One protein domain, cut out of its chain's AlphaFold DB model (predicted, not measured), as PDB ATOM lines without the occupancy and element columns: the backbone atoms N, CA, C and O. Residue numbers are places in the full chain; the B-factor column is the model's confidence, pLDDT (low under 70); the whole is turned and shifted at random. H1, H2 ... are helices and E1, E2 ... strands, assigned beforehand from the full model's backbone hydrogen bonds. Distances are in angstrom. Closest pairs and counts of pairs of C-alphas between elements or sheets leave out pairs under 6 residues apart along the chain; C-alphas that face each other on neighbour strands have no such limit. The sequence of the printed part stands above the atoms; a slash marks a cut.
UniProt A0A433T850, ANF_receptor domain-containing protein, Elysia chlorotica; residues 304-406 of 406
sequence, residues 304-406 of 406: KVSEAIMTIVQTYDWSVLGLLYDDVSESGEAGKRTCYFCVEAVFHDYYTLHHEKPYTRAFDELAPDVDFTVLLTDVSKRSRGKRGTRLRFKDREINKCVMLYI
ATOM      1  N   LYS A 304      -3.054 -33.967  50.560       93.31
ATOM      2  CA  LYS A 304      -4.308 -34.293  51.255       93.31
ATOM      3  C   LYS A 304      -5.466 -34.565  50.297       93.31
ATOM      4  O   LYS A 304      -6.322 -35.386  50.609       93.31
ATOM      5  N   VAL A 305      -5.467 -33.930  49.124       90.81
ATOM      6  CA  VAL A 305      -6.406 -34.270  48.043       90.81
ATOM      7  C   VAL A 305      -6.099 -35.670  47.517       90.81
ATOM      8  O   VAL A 305      -7.013 -36.473  47.352       90.81
ATOM      9  N   SER A 306      -4.816 -35.981  47.323       93.06
ATOM     10  CA  SER A 306      -4.379 -37.316  46.917       93.06
ATOM     11  C   SER A 306      -4.792 -38.400  47.912       93.06
ATOM     12  O   SER A 306      -5.437 -39.365  47.516       93.06
ATOM     13  N   GLU A 307      -4.540 -38.199  49.207       94.44
ATOM     14  CA  GLU A 307      -4.943 -39.127  50.274       94.44
ATOM     15  C   GLU A 307      -6.451 -39.428  50.236       94.44
ATOM     16  O   GLU A 307      -6.867 -40.587  50.319       94.44
ATOM     17  N   ALA A 308      -7.278 -38.398  50.031       94.12
ATOM     18  CA  ALA A 308      -8.722 -38.566  49.891       94.12
ATOM     19  C   ALA A 308      -9.096 -39.384  48.641       94.12
ATOM     20  O   ALA A 308      -9.911 -40.302  48.730       94.12
ATOM     21  N   ILE A 309      -8.488 -39.097  47.484       92.00
ATOM     22  CA  ILE A 309      -8.748 -39.841  46.241       92.00
ATOM     23  C   ILE A 309      -8.268 -41.292  46.369       92.00
ATOM     24  O   ILE A 309      -8.990 -42.202  45.968       92.00
ATOM     25  N   MET A 310      -7.101 -41.536  46.964       93.31
ATOM     26  CA  MET A 310      -6.568 -42.887  47.159       93.31
ATOM     27  C   MET A 310      -7.418 -43.709  48.121       93.31
ATOM     28  O   MET A 310      -7.632 -44.895  47.880       93.31
ATOM     29  N   THR A 311      -7.984 -43.076  49.152       94.81
ATOM     30  CA  THR A 311      -8.956 -43.737  50.034       94.81
ATOM     31  C   THR A 311     -10.153 -44.252  49.233       94.81
ATOM     32  O   THR A 311     -10.597 -45.381  49.437       94.81
ATOM     33  N   ILE A 312     -10.655 -43.465  48.278       91.06
ATOM     34  CA  ILE A 312     -11.748 -43.876  47.388       91.06
ATOM     35  C   ILE A 312     -11.292 -45.012  46.461       91.06
ATOM     36  O   ILE A 312     -11.982 -46.025  46.375       91.06
ATOM     37  N   VAL A 313     -10.133 -44.870  45.807       88.50
ATOM     38  CA  VAL A 313      -9.558 -45.898  44.916       88.50
ATOM     39  C   VAL A 313      -9.469 -47.248  45.629       88.50
ATOM     40  O   VAL A 313      -9.915 -48.255  45.086       88.50
ATOM     41  N   GLN A 314      -8.975 -47.259  46.868       90.19
ATOM     42  CA  GLN A 314      -8.866 -48.464  47.691       90.19
ATOM     43  C   GLN A 314     -10.228 -48.998  48.142       90.19
ATOM     44  O   GLN A 314     -10.461 -50.197  48.086       90.19
ATOM     45  N   THR A 315     -11.150 -48.125  48.561       92.44
ATOM     46  CA  THR A 315     -12.479 -48.539  49.053       92.44
ATOM     47  C   THR A 315     -13.294 -49.269  47.984       92.44
ATOM     48  O   THR A 315     -14.097 -50.143  48.306       92.44
ATOM     49  N   TYR A 316     -13.109 -48.901  46.715       87.81
ATOM     50  CA  TYR A 316     -13.843 -49.477  45.589       87.81
ATOM     51  C   TYR A 316     -13.014 -50.443  44.731       87.81
ATOM     52  O   TYR A 316     -13.484 -50.840  43.660       87.81
ATOM     53  N   ASP A 317     -11.812 -50.822  45.183       87.12
ATOM     54  CA  ASP A 317     -10.880 -51.701  44.465       87.12
ATOM     55  C   ASP A 317     -10.641 -51.263  43.006       87.12
ATOM     56  O   ASP A 317     -10.647 -52.066  42.065       87.12
ATOM     57  N   TRP A 318     -10.476 -49.958  42.786       86.69
ATOM     58  CA  TRP A 318     -10.213 -49.430  41.451       86.69
ATOM     59  C   TRP A 318      -8.772 -49.710  41.038       86.69
ATOM     60  O   TRP A 318      -7.827 -49.270  41.680       86.69
ATOM     61  N   SER A 319      -8.612 -50.433  39.932       84.62
ATOM     62  CA  SER A 319      -7.306 -50.837  39.399       84.62
ATOM     63  C   SER A 319      -6.867 -50.038  38.171       84.62
ATOM     64  O   SER A 319      -5.831 -50.342  37.589       84.62
ATOM     65  N   VAL A 320      -7.690 -49.094  37.707       87.31
ATOM     66  CA  VAL A 320      -7.413 -48.259  36.534       87.31
ATOM     67  C   VAL A 320      -7.831 -46.830  36.858       87.31
ATOM     68  O   VAL A 320      -8.933 -46.607  37.354       87.31
ATOM     69  N   LEU A 321      -6.951 -45.868  36.577       88.44
ATOM     70  CA  LEU A 321      -7.181 -44.454  36.852       88.44
ATOM     71  C   LEU A 321      -6.723 -43.583  35.679       88.44
ATOM     72  O   LEU A 321      -5.618 -43.755  35.159       88.44
ATOM     73  N   GLY A 322      -7.566 -42.623  35.295       90.69
ATOM     74  CA  GLY A 322      -7.253 -41.570  34.334       90.69
ATOM     75  C   GLY A 322      -7.357 -40.176  34.936       90.69
ATOM     76  O   GLY A 322      -8.337 -39.828  35.602       90.69
ATOM     77  N   LEU A 323      -6.349 -39.357  34.657       90.69
ATOM     78  CA  LEU A 323      -6.183 -38.012  35.187       90.69
ATOM     79  C   LEU A 323      -6.171 -37.004  34.034       90.69
ATOM     80  O   LEU A 323      -5.261 -37.004  33.207       90.69
ATOM     81  N   LEU A 324      -7.182 -36.140  33.988       88.75
ATOM     82  CA  LEU A 324      -7.286 -35.044  33.025       88.75
ATOM     83  C   LEU A 324      -7.198 -33.707  33.772       88.75
ATOM     84  O   LEU A 324      -7.969 -33.488  34.713       88.75
ATOM     85  N   TYR A 325      -6.285 -32.826  33.357       87.75
ATOM     86  CA  TYR A 325      -6.017 -31.555  34.042       87.75
ATOM     87  C   TYR A 325      -5.628 -30.421  33.090       87.75
ATOM     88  O   TYR A 325      -5.099 -30.669  32.008       87.75
ATOM     89  N   ASP A 326      -5.884 -29.185  33.527       84.44
ATOM     90  CA  ASP A 326      -5.426 -27.971  32.843       84.44
ATOM     91  C   ASP A 326      -3.928 -27.742  33.095       84.44
ATOM     92  O   ASP A 326      -3.476 -27.737  34.245       84.44
ATOM     93  N   ASP A 327      -3.147 -27.565  32.037       82.06
ATOM     94  CA  ASP A 327      -1.744 -27.146  32.109       82.06
ATOM     95  C   ASP A 327      -1.386 -26.474  30.782       82.06
ATOM     96  O   ASP A 327      -1.663 -27.019  29.716       82.06
ATOM     97  N   VAL A 328      -0.774 -25.293  30.841       70.31
ATOM     98  CA  VAL A 328      -0.457 -24.493  29.647       70.31
ATOM     99  C   VAL A 328       1.037 -24.319  29.536       70.31
ATOM    100  O   VAL A 328       1.704 -24.062  30.536       70.31
ATOM    101  N   SER A 329       1.540 -24.404  28.309       54.75
ATOM    102  CA  SER A 329       2.925 -24.086  27.955       54.75
ATOM    103  C   SER A 329       3.068 -22.849  27.058       54.75
ATOM    104  O   SER A 329       4.189 -22.510  26.696       54.75
ATOM    105  N   GLU A 330       1.983 -22.161  26.682       47.72
ATOM    106  CA  GLU A 330       2.030 -21.118  25.640       47.72
ATOM    107  C   GLU A 330       2.090 -19.658  26.123       47.72
ATOM    108  O   GLU A 330       2.314 -18.770  25.308       47.72
ATOM    109  N   SER A 331       1.997 -19.357  27.424       44.12
ATOM    110  CA  SER A 331       2.096 -17.964  27.911       44.12
ATOM    111  C   SER A 331       3.522 -17.484  28.229       44.12
ATOM    112  O   SER A 331       3.686 -16.497  28.936       44.12
ATOM    113  N   GLY A 332       4.567 -18.160  27.738       47.59
ATOM    114  CA  GLY A 332       5.966 -17.738  27.930       47.59
ATOM    115  C   GLY A 332       6.520 -17.903  29.355       47.59
ATOM    116  O   GLY A 332       7.702 -17.659  29.579       47.59
ATOM    117  N   GLU A 333       5.711 -18.364  30.308       53.47
ATOM    118  CA  GLU A 333       6.152 -18.748  31.650       53.47
ATOM    119  C   GLU A 333       6.416 -20.259  31.670       53.47
ATOM    120  O   GLU A 333       5.497 -21.070  31.576       53.47
ATOM    121  N   ALA A 334       7.689 -20.645  31.756       54.88
ATOM    122  CA  ALA A 334       8.164 -22.026  31.660       54.88
ATOM    123  C   ALA A 334       7.889 -22.869  32.930       54.88
ATOM    124  O   ALA A 334       8.781 -23.550  33.437       54.88
ATOM    125  N   GLY A 335       6.662 -22.831  33.462       67.12
ATOM    126  CA  GLY A 335       6.301 -23.466  34.731       67.12
ATOM    127  C   GLY A 335       4.983 -24.241  34.698       67.12
ATOM    128  O   GLY A 335       3.994 -23.819  34.110       67.12
ATOM    129  N   LYS A 336       4.951 -25.372  35.408       77.19
ATOM    130  CA  LYS A 336       3.734 -26.141  35.708       77.19
ATOM    131  C   LYS A 336       2.719 -25.346  36.524       77.19
ATOM    132  O   LYS A 336       3.098 -24.693  37.500       77.19
ATOM    133  N   ARG A 337       1.435 -25.458  36.169       78.94
ATOM    134  CA  ARG A 337       0.324 -24.781  36.864       78.94
ATOM    135  C   ARG A 337      -0.135 -25.508  38.132       78.94
ATOM    136  O   ARG A 337       0.195 -26.663  38.390       78.94
ATOM    137  N   THR A 338      -0.977 -24.841  38.921       82.81
ATOM    138  CA  THR A 338      -1.591 -25.394  40.143       82.81
ATOM    139  C   THR A 338      -2.311 -26.724  39.905       82.81
ATOM    140  O   THR A 338      -2.219 -27.627  40.735       82.81
ATOM    141  N   CYS A 339      -3.017 -26.874  38.779       85.81
ATOM    142  CA  CYS A 339      -3.757 -28.103  38.498       85.81
ATOM    143  C   CYS A 339      -2.821 -29.294  38.240       85.81
ATOM    144  O   CYS A 339      -3.095 -30.384  38.744       85.81
ATOM    145  N   TYR A 340      -1.682 -29.072  37.568       88.62
ATOM    146  CA  TYR A 340      -0.623 -30.076  37.455       88.62
ATOM    147  C   TYR A 340      -0.169 -30.546  38.840       88.62
ATOM    148  O   TYR A 340      -0.221 -31.738  39.114       88.62
ATOM    149  N   PHE A 341       0.182 -29.627  39.746       88.81
ATOM    150  CA  PHE A 341       0.646 -29.992  41.094       88.81
ATOM    151  C   PHE A 341      -0.410 -30.716  41.939       88.81
ATOM    152  O   PHE A 341      -0.078 -31.533  42.799       88.81
ATOM    153  N   CYS A 342      -1.691 -30.425  41.711       90.00
ATOM    154  CA  CYS A 342      -2.781 -31.149  42.356       90.00
ATOM    155  C   CYS A 342      -2.825 -32.612  41.892       90.00
ATOM    156  O   CYS A 342      -2.888 -33.526  42.715       90.00
ATOM    157  N   VAL A 343      -2.749 -32.833  40.578       91.69
ATOM    158  CA  VAL A 343      -2.796 -34.167  39.969       91.69
ATOM    159  C   VAL A 343      -1.505 -34.956  40.174       91.69
ATOM    160  O   VAL A 343      -1.561 -36.170  40.344       91.69
ATOM    161  N   GLU A 344      -0.354 -34.292  40.210       91.75
ATOM    162  CA  GLU A 344       0.954 -34.901  40.462       91.75
ATOM    163  C   GLU A 344       0.971 -35.679  41.788       91.75
ATOM    164  O   GLU A 344       1.463 -36.807  41.840       91.75
ATOM    165  N   ALA A 345       0.356 -35.126  42.839       92.81
ATOM    166  CA  ALA A 345       0.224 -35.819  44.118       92.81
ATOM    167  C   ALA A 345      -0.558 -37.141  43.973       92.81
ATOM    168  O   ALA A 345      -0.097 -38.181  44.439       92.81
ATOM    169  N   VAL A 346      -1.691 -37.106  43.258       94.12
ATOM    170  CA  VAL A 346      -2.539 -38.280  42.966       94.12
ATOM    171  C   VAL A 346      -1.777 -39.318  42.153       94.12
ATOM    172  O   VAL A 346      -1.832 -40.512  42.443       94.12
ATOM    173  N   PHE A 347      -1.047 -38.859  41.137       93.94
ATOM    174  CA  PHE A 347      -0.230 -39.706  40.282       93.94
ATOM    175  C   PHE A 347       0.802 -40.489  41.098       93.94
ATOM    176  O   PHE A 347       0.948 -41.698  40.907       93.94
ATOM    177  N   HIS A 348       1.509 -39.812  42.006       93.81
ATOM    178  CA  HIS A 348       2.570 -40.429  42.795       93.81
ATOM    179  C   HIS A 348       2.036 -41.471  43.782       93.81
ATOM    180  O   HIS A 348       2.588 -42.573  43.866       93.81
ATOM    181  N   ASP A 349       0.951 -41.158  44.493       94.50
ATOM    182  CA  ASP A 349       0.384 -42.095  45.465       94.50
ATOM    183  C   ASP A 349      -0.243 -43.310  44.762       94.50
ATOM    184  O   ASP A 349      -0.033 -44.443  45.202       94.50
ATOM    185  N   TYR A 350      -0.913 -43.110  43.618       94.06
ATOM    186  CA  TYR A 350      -1.427 -44.218  42.806       94.06
ATOM    187  C   TYR A 350      -0.297 -45.126  42.313       94.06
ATOM    188  O   TYR A 350      -0.370 -46.345  42.460       94.06
ATOM    189  N   TYR A 351       0.773 -44.542  41.759       94.38
ATOM    190  CA  TYR A 351       1.928 -45.304  41.285       94.38
ATOM    191  C   TYR A 351       2.595 -46.099  42.414       94.38
ATOM    192  O   TYR A 351       3.007 -47.241  42.214       94.38
ATOM    193  N   THR A 352       2.668 -45.520  43.613       94.12
ATOM    194  CA  THR A 352       3.218 -46.196  44.796       94.12
ATOM    195  C   THR A 352       2.362 -47.390  45.216       94.12
ATOM    196  O   THR A 352       2.911 -48.419  45.602       94.12
ATOM    197  N   LEU A 353       1.035 -47.269  45.123       91.69
ATOM    198  CA  LEU A 353       0.092 -48.317  45.508       91.69
ATOM    199  C   LEU A 353       0.004 -49.457  44.483       91.69
ATOM    200  O   LEU A 353      -0.026 -50.623  44.869       91.69
ATOM    201  N   HIS A 354      -0.063 -49.130  43.192       89.81
ATOM    202  CA  HIS A 354      -0.344 -50.100  42.128       89.81
ATOM    203  C   HIS A 354       0.897 -50.545  41.347       89.81
ATOM    204  O   HIS A 354       0.803 -51.474  40.552       89.81
ATOM    205  N   HIS A 355       2.045 -49.885  41.532       92.94
ATOM    206  CA  HIS A 355       3.260 -50.068  40.722       92.94
ATOM    207  C   HIS A 355       3.054 -49.848  39.211       92.94
ATOM    208  O   HIS A 355       3.911 -50.189  38.396       92.94
ATOM    209  N   GLU A 356       1.949 -49.204  38.839       90.06
ATOM    210  CA  GLU A 356       1.566 -48.874  37.472       90.06
ATOM    211  C   GLU A 356       1.217 -47.391  37.380       90.06
ATOM    212  O   GLU A 356       0.667 -46.793  38.308       90.06
ATOM    213  N   LYS A 357       1.574 -46.762  36.258       90.88
ATOM    214  CA  LYS A 357       1.303 -45.337  36.050       90.88
ATOM    215  C   LYS A 357      -0.161 -45.156  35.634       90.88
ATOM    216  O   LYS A 357      -0.589 -45.828  34.694       90.88
ATOM    217  N   PRO A 358      -0.915 -44.233  36.260       91.56
ATOM    218  CA  PRO A 358      -2.247 -43.900  35.780       91.56
ATOM    219  C   PRO A 358      -2.142 -43.174  34.433       91.56
ATOM    220  O   PRO A 358      -1.129 -42.530  34.133       91.56
ATOM    221  N   TYR A 359      -3.189 -43.258  33.613       91.31
ATOM    222  CA  TYR A 359      -3.237 -42.490  32.372       91.31
ATOM    223  C   TYR A 359      -3.334 -40.998  32.695       91.31
ATOM    224  O   TYR A 359      -4.130 -40.603  33.545       91.31
ATOM    225  N   THR A 360      -2.561 -40.156  32.011       90.25
ATOM    226  CA  THR A 360      -2.600 -38.703  32.204       90.25
ATOM    227  C   THR A 360      -2.785 -37.970  30.884       90.25
ATOM    228  O   THR A 360      -2.250 -38.363  29.845       90.25
ATOM    229  N   ARG A 361      -3.550 -36.877  30.919       88.44
ATOM    230  CA  ARG A 361      -3.720 -35.972  29.784       88.44
ATOM    231  C   ARG A 361      -3.806 -34.533  30.285       88.44
ATOM    232  O   ARG A 361      -4.658 -34.218  31.110       88.44
ATOM    233  N   ALA A 362      -2.931 -33.677  29.771       87.75
ATOM    234  CA  ALA A 362      -3.032 -32.232  29.937       87.75
ATOM    235  C   ALA A 362      -3.823 -31.617  28.773       87.75
ATOM    236  O   ALA A 362      -3.820 -32.169  27.665       87.75
ATOM    237  N   PHE A 363      -4.488 -30.496  29.020       86.00
ATOM    238  CA  PHE A 363      -5.099 -29.647  27.998       86.00
ATOM    239  C   PHE A 363      -5.032 -28.178  28.435       86.00
ATOM    240  O   PHE A 363      -4.805 -27.909  29.610       86.00
ATOM    241  N   ASP A 364      -5.245 -27.254  27.501       83.62
ATOM    242  CA  ASP A 364      -5.383 -25.825  27.786       83.62
ATOM    243  C   ASP A 364      -6.870 -25.446  27.742       83.62
ATOM    244  O   ASP A 364      -7.477 -25.468  26.675       83.62
ATOM    245  N   GLU A 365      -7.497 -25.119  28.878       78.75
ATOM    246  CA  GLU A 365      -8.918 -24.717  28.894       78.75
ATOM    247  C   GLU A 365      -9.188 -23.445  28.063       78.75
ATOM    248  O   GLU A 365     -10.324 -23.224  27.636       78.75
ATOM    249  N   LEU A 366      -8.170 -22.609  27.839       78.62
ATOM    250  CA  LEU A 366      -8.284 -21.333  27.133       78.62
ATOM    251  C   LEU A 366      -7.979 -21.441  25.636       78.62
ATOM    252  O   LEU A 366      -8.265 -20.491  24.902       78.62
ATOM    253  N   ALA A 367      -7.430 -22.568  25.176       82.00
ATOM    254  CA  ALA A 367      -7.161 -22.769  23.761       82.00
ATOM    255  C   ALA A 367      -8.488 -22.864  22.974       82.00
ATOM    256  O   ALA A 367      -9.399 -23.613  23.348       82.00
ATOM    257  N   PRO A 368      -8.642 -22.082  21.890       79.94
ATOM    258  CA  PRO A 368      -9.918 -21.932  21.189       79.94
ATOM    259  C   PRO A 368     -10.370 -23.199  20.445       79.94
ATOM    260  O   PRO A 368     -11.539 -23.308  20.079       79.94
ATOM    261  N   ASP A 369      -9.465 -24.147  20.210       84.25
ATOM    262  CA  ASP A 369      -9.646 -25.348  19.393       84.25
ATOM    263  C   ASP A 369      -9.718 -26.653  20.210       84.25
ATOM    264  O   ASP A 369      -9.630 -27.752  19.655       84.25
ATOM    265  N   VAL A 370      -9.931 -26.572  21.528       84.12
ATOM    266  CA  VAL A 370     -10.018 -27.773  22.371       84.12
ATOM    267  C   VAL A 370     -11.331 -28.532  22.177       84.12
ATOM    268  O   VAL A 370     -12.394 -28.146  22.666       84.12
ATOM    269  N   ASP A 371     -11.240 -29.701  21.538       89.06
ATOM    270  CA  ASP A 371     -12.342 -30.661  21.458       89.06
ATOM    271  C   ASP A 371     -12.434 -31.512  22.736       89.06
ATOM    272  O   ASP A 371     -11.827 -32.583  22.885       89.06
ATOM    273  N   PHE A 372     -13.266 -31.049  23.670       87.00
ATOM    274  CA  PHE A 372     -13.561 -31.787  24.895       87.00
ATOM    275  C   PHE A 372     -14.175 -33.166  24.626       87.00
ATOM    276  O   PHE A 372     -13.926 -34.094  25.391       87.00
ATOM    277  N   THR A 373     -14.950 -33.361  23.558       87.06
ATOM    278  CA  THR A 373     -15.562 -34.669  23.271       87.06
ATOM    279  C   THR A 373     -14.486 -35.711  23.001       87.06
ATOM    280  O   THR A 373     -14.540 -36.811  23.562       87.06
ATOM    281  N   VAL A 374     -13.480 -35.354  22.203       89.50
ATOM    282  CA  VAL A 374     -12.333 -36.224  21.914       89.50
ATOM    283  C   VAL A 374     -11.526 -36.494  23.182       89.50
ATOM    284  O   VAL A 374     -11.285 -37.662  23.497       89.50
ATOM    285  N   LEU A 375     -11.188 -35.453  23.953       88.12
ATOM    286  CA  LEU A 375     -10.431 -35.600  25.202       88.12
ATOM    287  C   LEU A 375     -11.139 -36.524  26.200       88.12
ATOM    288  O   LEU A 375     -10.545 -37.478  26.702       88.12
ATOM    289  N   LEU A 376     -12.426 -36.286  26.464       85.94
ATOM    290  CA  LEU A 376     -13.182 -37.085  27.429       85.94
ATOM    291  C   LEU A 376     -13.417 -38.519  26.934       85.94
ATOM    292  O   LEU A 376     -13.467 -39.447  27.746       85.94
ATOM    293  N   THR A 377     -13.552 -38.719  25.620       87.44
ATOM    294  CA  THR A 377     -13.692 -40.056  25.027       87.44
ATOM    295  C   THR A 377     -12.396 -40.849  25.143       87.44
ATOM    296  O   THR A 377     -12.440 -42.021  25.523       87.44
ATOM    297  N   ASP A 378     -11.252 -40.235  24.844       88.06
ATOM    298  CA  ASP A 378      -9.943 -40.881  24.944       88.06
ATOM    299  C   ASP A 378      -9.616 -41.265  26.393       88.06
ATOM    300  O   ASP A 378      -9.358 -42.440  26.676       88.06
ATOM    301  N   VAL A 379      -9.753 -40.321  27.332       86.69
ATOM    302  CA  VAL A 379      -9.539 -40.602  28.758       86.69
ATOM    303  C   VAL A 379     -10.512 -41.686  29.240       86.69
ATOM    304  O   VAL A 379     -10.087 -42.627  29.906       86.69
ATOM    305  N   SER A 380     -11.796 -41.644  28.855       84.44
ATOM    306  CA  SER A 380     -12.747 -42.700  29.233       84.44
ATOM    307  C   SER A 380     -12.353 -44.072  28.690       84.44
ATOM    308  O   SER A 380     -12.480 -45.053  29.415       84.44
ATOM    309  N   LYS A 381     -11.887 -44.181  27.442       86.19
ATOM    310  CA  LYS A 381     -11.483 -45.476  26.865       86.19
ATOM    311  C   LYS A 381     -10.289 -46.079  27.599       86.19
ATOM    312  O   LYS A 381     -10.257 -47.289  27.790       86.19
ATOM    313  N   ARG A 382      -9.344 -45.240  28.019       84.94
ATOM    314  CA  ARG A 382      -8.109 -45.657  28.698       84.94
ATOM    315  C   ARG A 382      -8.275 -45.885  30.200       84.94
ATOM    316  O   ARG A 382      -7.417 -46.522  30.793       84.94
ATOM    317  N   SER A 383      -9.368 -45.398  30.788       81.00
ATOM    318  CA  SER A 383      -9.615 -45.509  32.233       81.00
ATOM    319  C   SER A 383     -10.589 -46.626  32.615       81.00
ATOM    320  O   SER A 383     -10.736 -46.911  33.791       81.00
ATOM    321  N   ARG A 384     -11.247 -47.288  31.652       69.50
ATOM    322  CA  ARG A 384     -12.280 -48.302  31.932       69.50
ATOM    323  C   ARG A 384     -11.693 -49.604  32.488       69.50
ATOM    324  O   ARG A 384     -11.084 -50.379  31.753       69.50
ATOM    325  N   GLY A 385     -11.997 -49.892  33.754       61.75
ATOM    326  CA  GLY A 385     -11.926 -51.238  34.338       61.75
ATOM    327  C   GLY A 385     -13.194 -52.081  34.088       61.75
ATOM    328  O   GLY A 385     -14.122 -51.660  33.397       61.75
ATOM    329  N   LYS A 386     -13.287 -53.277  34.695       52.56
ATOM    330  CA  LYS A 386     -14.471 -54.169  34.588       52.56
ATOM    331  C   LYS A 386     -15.761 -53.581  35.205       52.56
ATOM    332  O   LYS A 386     -16.843 -54.094  34.934       52.56
ATOM    333  N   ARG A 387     -15.660 -52.523  36.023       52.25
ATOM    334  CA  ARG A 387     -16.772 -51.735  36.595       52.25
ATOM    335  C   ARG A 387     -16.368 -50.251  36.573       52.25
ATOM    336  O   ARG A 387     -15.488 -49.872  37.329       52.25
ATOM    337  N   GLY A 388     -16.951 -49.435  35.690       50.53
ATOM    338  CA  GLY A 388     -16.616 -48.003  35.568       50.53
ATOM    339  C   GLY A 388     -17.455 -47.118  36.496       50.53
ATOM    340  O   GLY A 388     -18.635 -47.405  36.712       50.53
ATOM    341  N   THR A 389     -16.886 -46.047  37.058       53.25
ATOM    342  CA  THR A 389     -17.603 -45.090  37.931       53.25
ATOM    343  C   THR A 389     -17.004 -43.693  37.802       53.25
ATOM    344  O   THR A 389     -15.919 -43.422  38.281       53.25
ATOM    345  N   ARG A 390     -17.728 -42.741  37.212       51.81
ATOM    346  CA  ARG A 390     -17.206 -41.383  36.987       51.81
ATOM    347  C   ARG A 390     -17.328 -40.507  38.241       51.81
ATOM    348  O   ARG A 390     -18.446 -40.201  38.651       51.81
ATOM    349  N   LEU A 391     -16.211 -40.004  38.773       49.22
ATOM    350  CA  LEU A 391     -16.202 -38.981  39.828       49.22
ATOM    351  C   LEU A 391     -15.802 -37.609  39.277       49.22
ATOM    352  O   LEU A 391     -14.731 -37.432  38.708       49.22
ATOM    353  N   ARG A 392     -16.655 -36.602  39.479       45.66
ATOM    354  CA  ARG A 392     -16.355 -35.214  39.113       45.66
ATOM    355  C   ARG A 392     -16.227 -34.378  40.381       45.66
ATOM    356  O   ARG A 392     -17.231 -34.106  41.033       45.66
ATOM    357  N   PHE A 393     -15.017 -33.923  40.687       41.78
ATOM    358  CA  PHE A 393     -14.810 -32.897  41.705       41.78
ATOM    359  C   PHE A 393     -15.123 -31.534  41.084       41.78
ATOM    360  O   PHE A 393     -14.550 -31.152  40.065       41.78
ATOM    361  N   LYS A 394     -16.097 -30.824  41.656       37.34
ATOM    362  CA  LYS A 394     -16.456 -29.466  41.249       37.34
ATOM    363  C   LYS A 394     -16.393 -28.582  42.484       37.34
ATOM    364  O   LYS A 394     -17.377 -28.461  43.205       37.34
ATOM    365  N   ASP A 395     -15.224 -28.012  42.730       39.06
ATOM    366  CA  ASP A 395     -15.072 -26.963  43.727       39.06
ATOM    367  C   ASP A 395     -15.521 -25.623  43.109       39.06
ATOM    368  O   ASP A 395     -15.258 -25.360  41.931       39.06
ATOM    369  N   ARG A 396     -16.291 -24.822  43.856       37.38
ATOM    370  CA  ARG A 396     -16.740 -23.485  43.418       37.38
ATOM    371  C   ARG A 396     -15.712 -22.399  43.731       37.38
ATOM    372  O   ARG A 396     -15.808 -21.338  43.124       37.38
ATOM    373  N   GLU A 397     -14.758 -22.655  44.623       37.97
ATOM    374  CA  GLU A 397     -13.732 -21.679  45.013       37.97
ATOM    375  C   GLU A 397     -12.343 -22.021  44.457       37.97
ATOM    376  O   GLU A 397     -11.511 -21.134  44.269       37.97
ATOM    377  N   ILE A 398     -12.109 -23.286  44.097       37.78
ATOM    378  CA  ILE A 398     -10.906 -23.728  43.384       37.78
ATOM    379  C   ILE A 398     -11.296 -23.992  41.930       37.78
ATOM    380  O   ILE A 398     -11.916 -25.007  41.621       37.78
ATOM    381  N   ASN A 399     -10.957 -23.071  41.027       35.38
ATOM    382  CA  ASN A 399     -11.182 -23.208  39.586       35.38
ATOM    383  C   ASN A 399     -10.789 -24.614  39.073       35.38
ATOM    384  O   ASN A 399      -9.614 -24.936  38.966       35.38
ATOM    385  N   LYS A 400     -11.808 -25.451  38.819       45.47
ATOM    386  CA  LYS A 400     -11.912 -26.625  37.921       45.47
ATOM    387  C   LYS A 400     -10.668 -27.508  37.664       45.47
ATOM    388  O   LYS A 400     -10.530 -28.051  36.574       45.47
ATOM    389  N   CYS A 401      -9.788 -27.731  38.634       47.03
ATOM    390  CA  CYS A 401      -8.487 -28.334  38.318       47.03
ATOM    391  C   CYS A 401      -8.453 -29.845  38.007       47.03
ATOM    392  O   CYS A 401      -7.446 -30.302  37.471       47.03
ATOM    393  N   VAL A 402      -9.470 -30.649  38.352       44.97
ATOM    394  CA  VAL A 402      -9.362 -32.118  38.226       44.97
ATOM    395  C   VAL A 402     -10.662 -32.743  37.739       44.97
ATOM    396  O   VAL A 402     -11.689 -32.691  38.422       44.97
ATOM    397  N   MET A 403     -10.606 -33.404  36.581       51.34
ATOM    398  CA  MET A 403     -11.653 -34.330  36.160       51.34
ATOM    399  C   MET A 403     -11.111 -35.757  36.268       51.34
ATOM    400  O   MET A 403     -10.268 -36.175  35.476       51.34
ATOM    401  N   LEU A 404     -11.578 -36.482  37.287       50.66
ATOM    402  CA  LEU A 404     -11.198 -37.868  37.528       50.66
ATOM    403  C   LEU A 404     -12.012 -38.773  36.600       50.66
ATOM    404  O   LEU A 404     -13.243 -38.679  36.524       50.66
ATOM    405  N   TYR A 405     -11.323 -39.646  35.883       49.56
ATOM    406  CA  TYR A 405     -11.943 -40.643  35.027       49.56
ATOM    407  C   TYR A 405     -11.560 -42.026  35.528       49.56
ATOM    408  O   TYR A 405     -10.381 -42.330  35.679       49.56
ATOM    409  N   ILE A 406     -12.580 -42.835  35.800       46.50
ATOM    410  CA  ILE A 406     -12.480 -44.214  36.280       46.50
ATOM    411  C   ILE A 406     -13.490 -45.062  35.507       46.50
ATOM    412  O   ILE A 406     -14.622 -44.566  35.264       46.50
TER     413      ILE A 406
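This is residues 304 to 406 of the 406 residues of the protein "ANF_receptor domain-containing protein" of Elysia chlorotica (UniProt A0A433T850). A small three-stranded sheet lies between two helices that run along its strands, H2 covering one face and H3 the other, while H1 packs on H2 away from the sheet. The long stretch of residues 384 to 402 leads from H3 back to E3 at the sheet's edge. The printed part has 103 residues, in the order H1 E1 H2 E2 H3 E3, with a mixed sheet in the order E2 E1 E3 and a mixed class of helices and strands. It is compact, with a radius of gyration of the C-alphas of 13.7 A and spans of 40 by 28 by 28 A.

Find C-alpha 304 at (-4.308, -34.293, 51.255); from there H1 runs 16.6 A to residue 315. E1, residues 322 to 326, is 13.8 A long. H2, residues 338 to 354, runs 24.8 A from C-alpha 338 at (-1.591, -25.394, 40.143). Next come E2, residues 359 to 363, 13.7 A, and H3, residues 372 to 383, 16.1 A. E3, residues 403 to 405, runs 6.4 A to C-alpha 405 at (-11.943, -40.643, 35.027).

Look first at inner strand E1: E2 is its parallel neighbour, with N 323 and O 359 at 2.8 A, and E3 its antiparallel one, with N 322 and O 405 at 2.9 A. E1, H2 and E2 form a strand-helix-strand unit, two parallel neighbours joined through a helix, with a right-handed crossover. Three layers result from H2 and H3 on opposite faces, at heights of 9.9 A and 8.6 A over the sheet. The closest C-alphas are those of Asp 326 and Cys 339 for E1 and H2, 5.9 A, and of Gly 322 and Ser 383 for E1 and H3, 5.1 A. H1 touches H2 with residues 305 to 310 alone, closest at the C-alphas of Ser 306 and Val 346, 4.5 A. They run the same way at a steep tilt of 38 degrees, only just beyond shallow. Every O i to N i+4 pair is within hydrogen-bond range in H1 and H3, and 11 of 13 in H2.

The C-alphas of Gly 332 and Lys 386, the two farthest apart, are 42.3 A apart. The printed part has no cut; the links E1 to H2 and H3 to E3 are long. Look for pLDDT under 70 at residues 329 to 335 and 384 to 406.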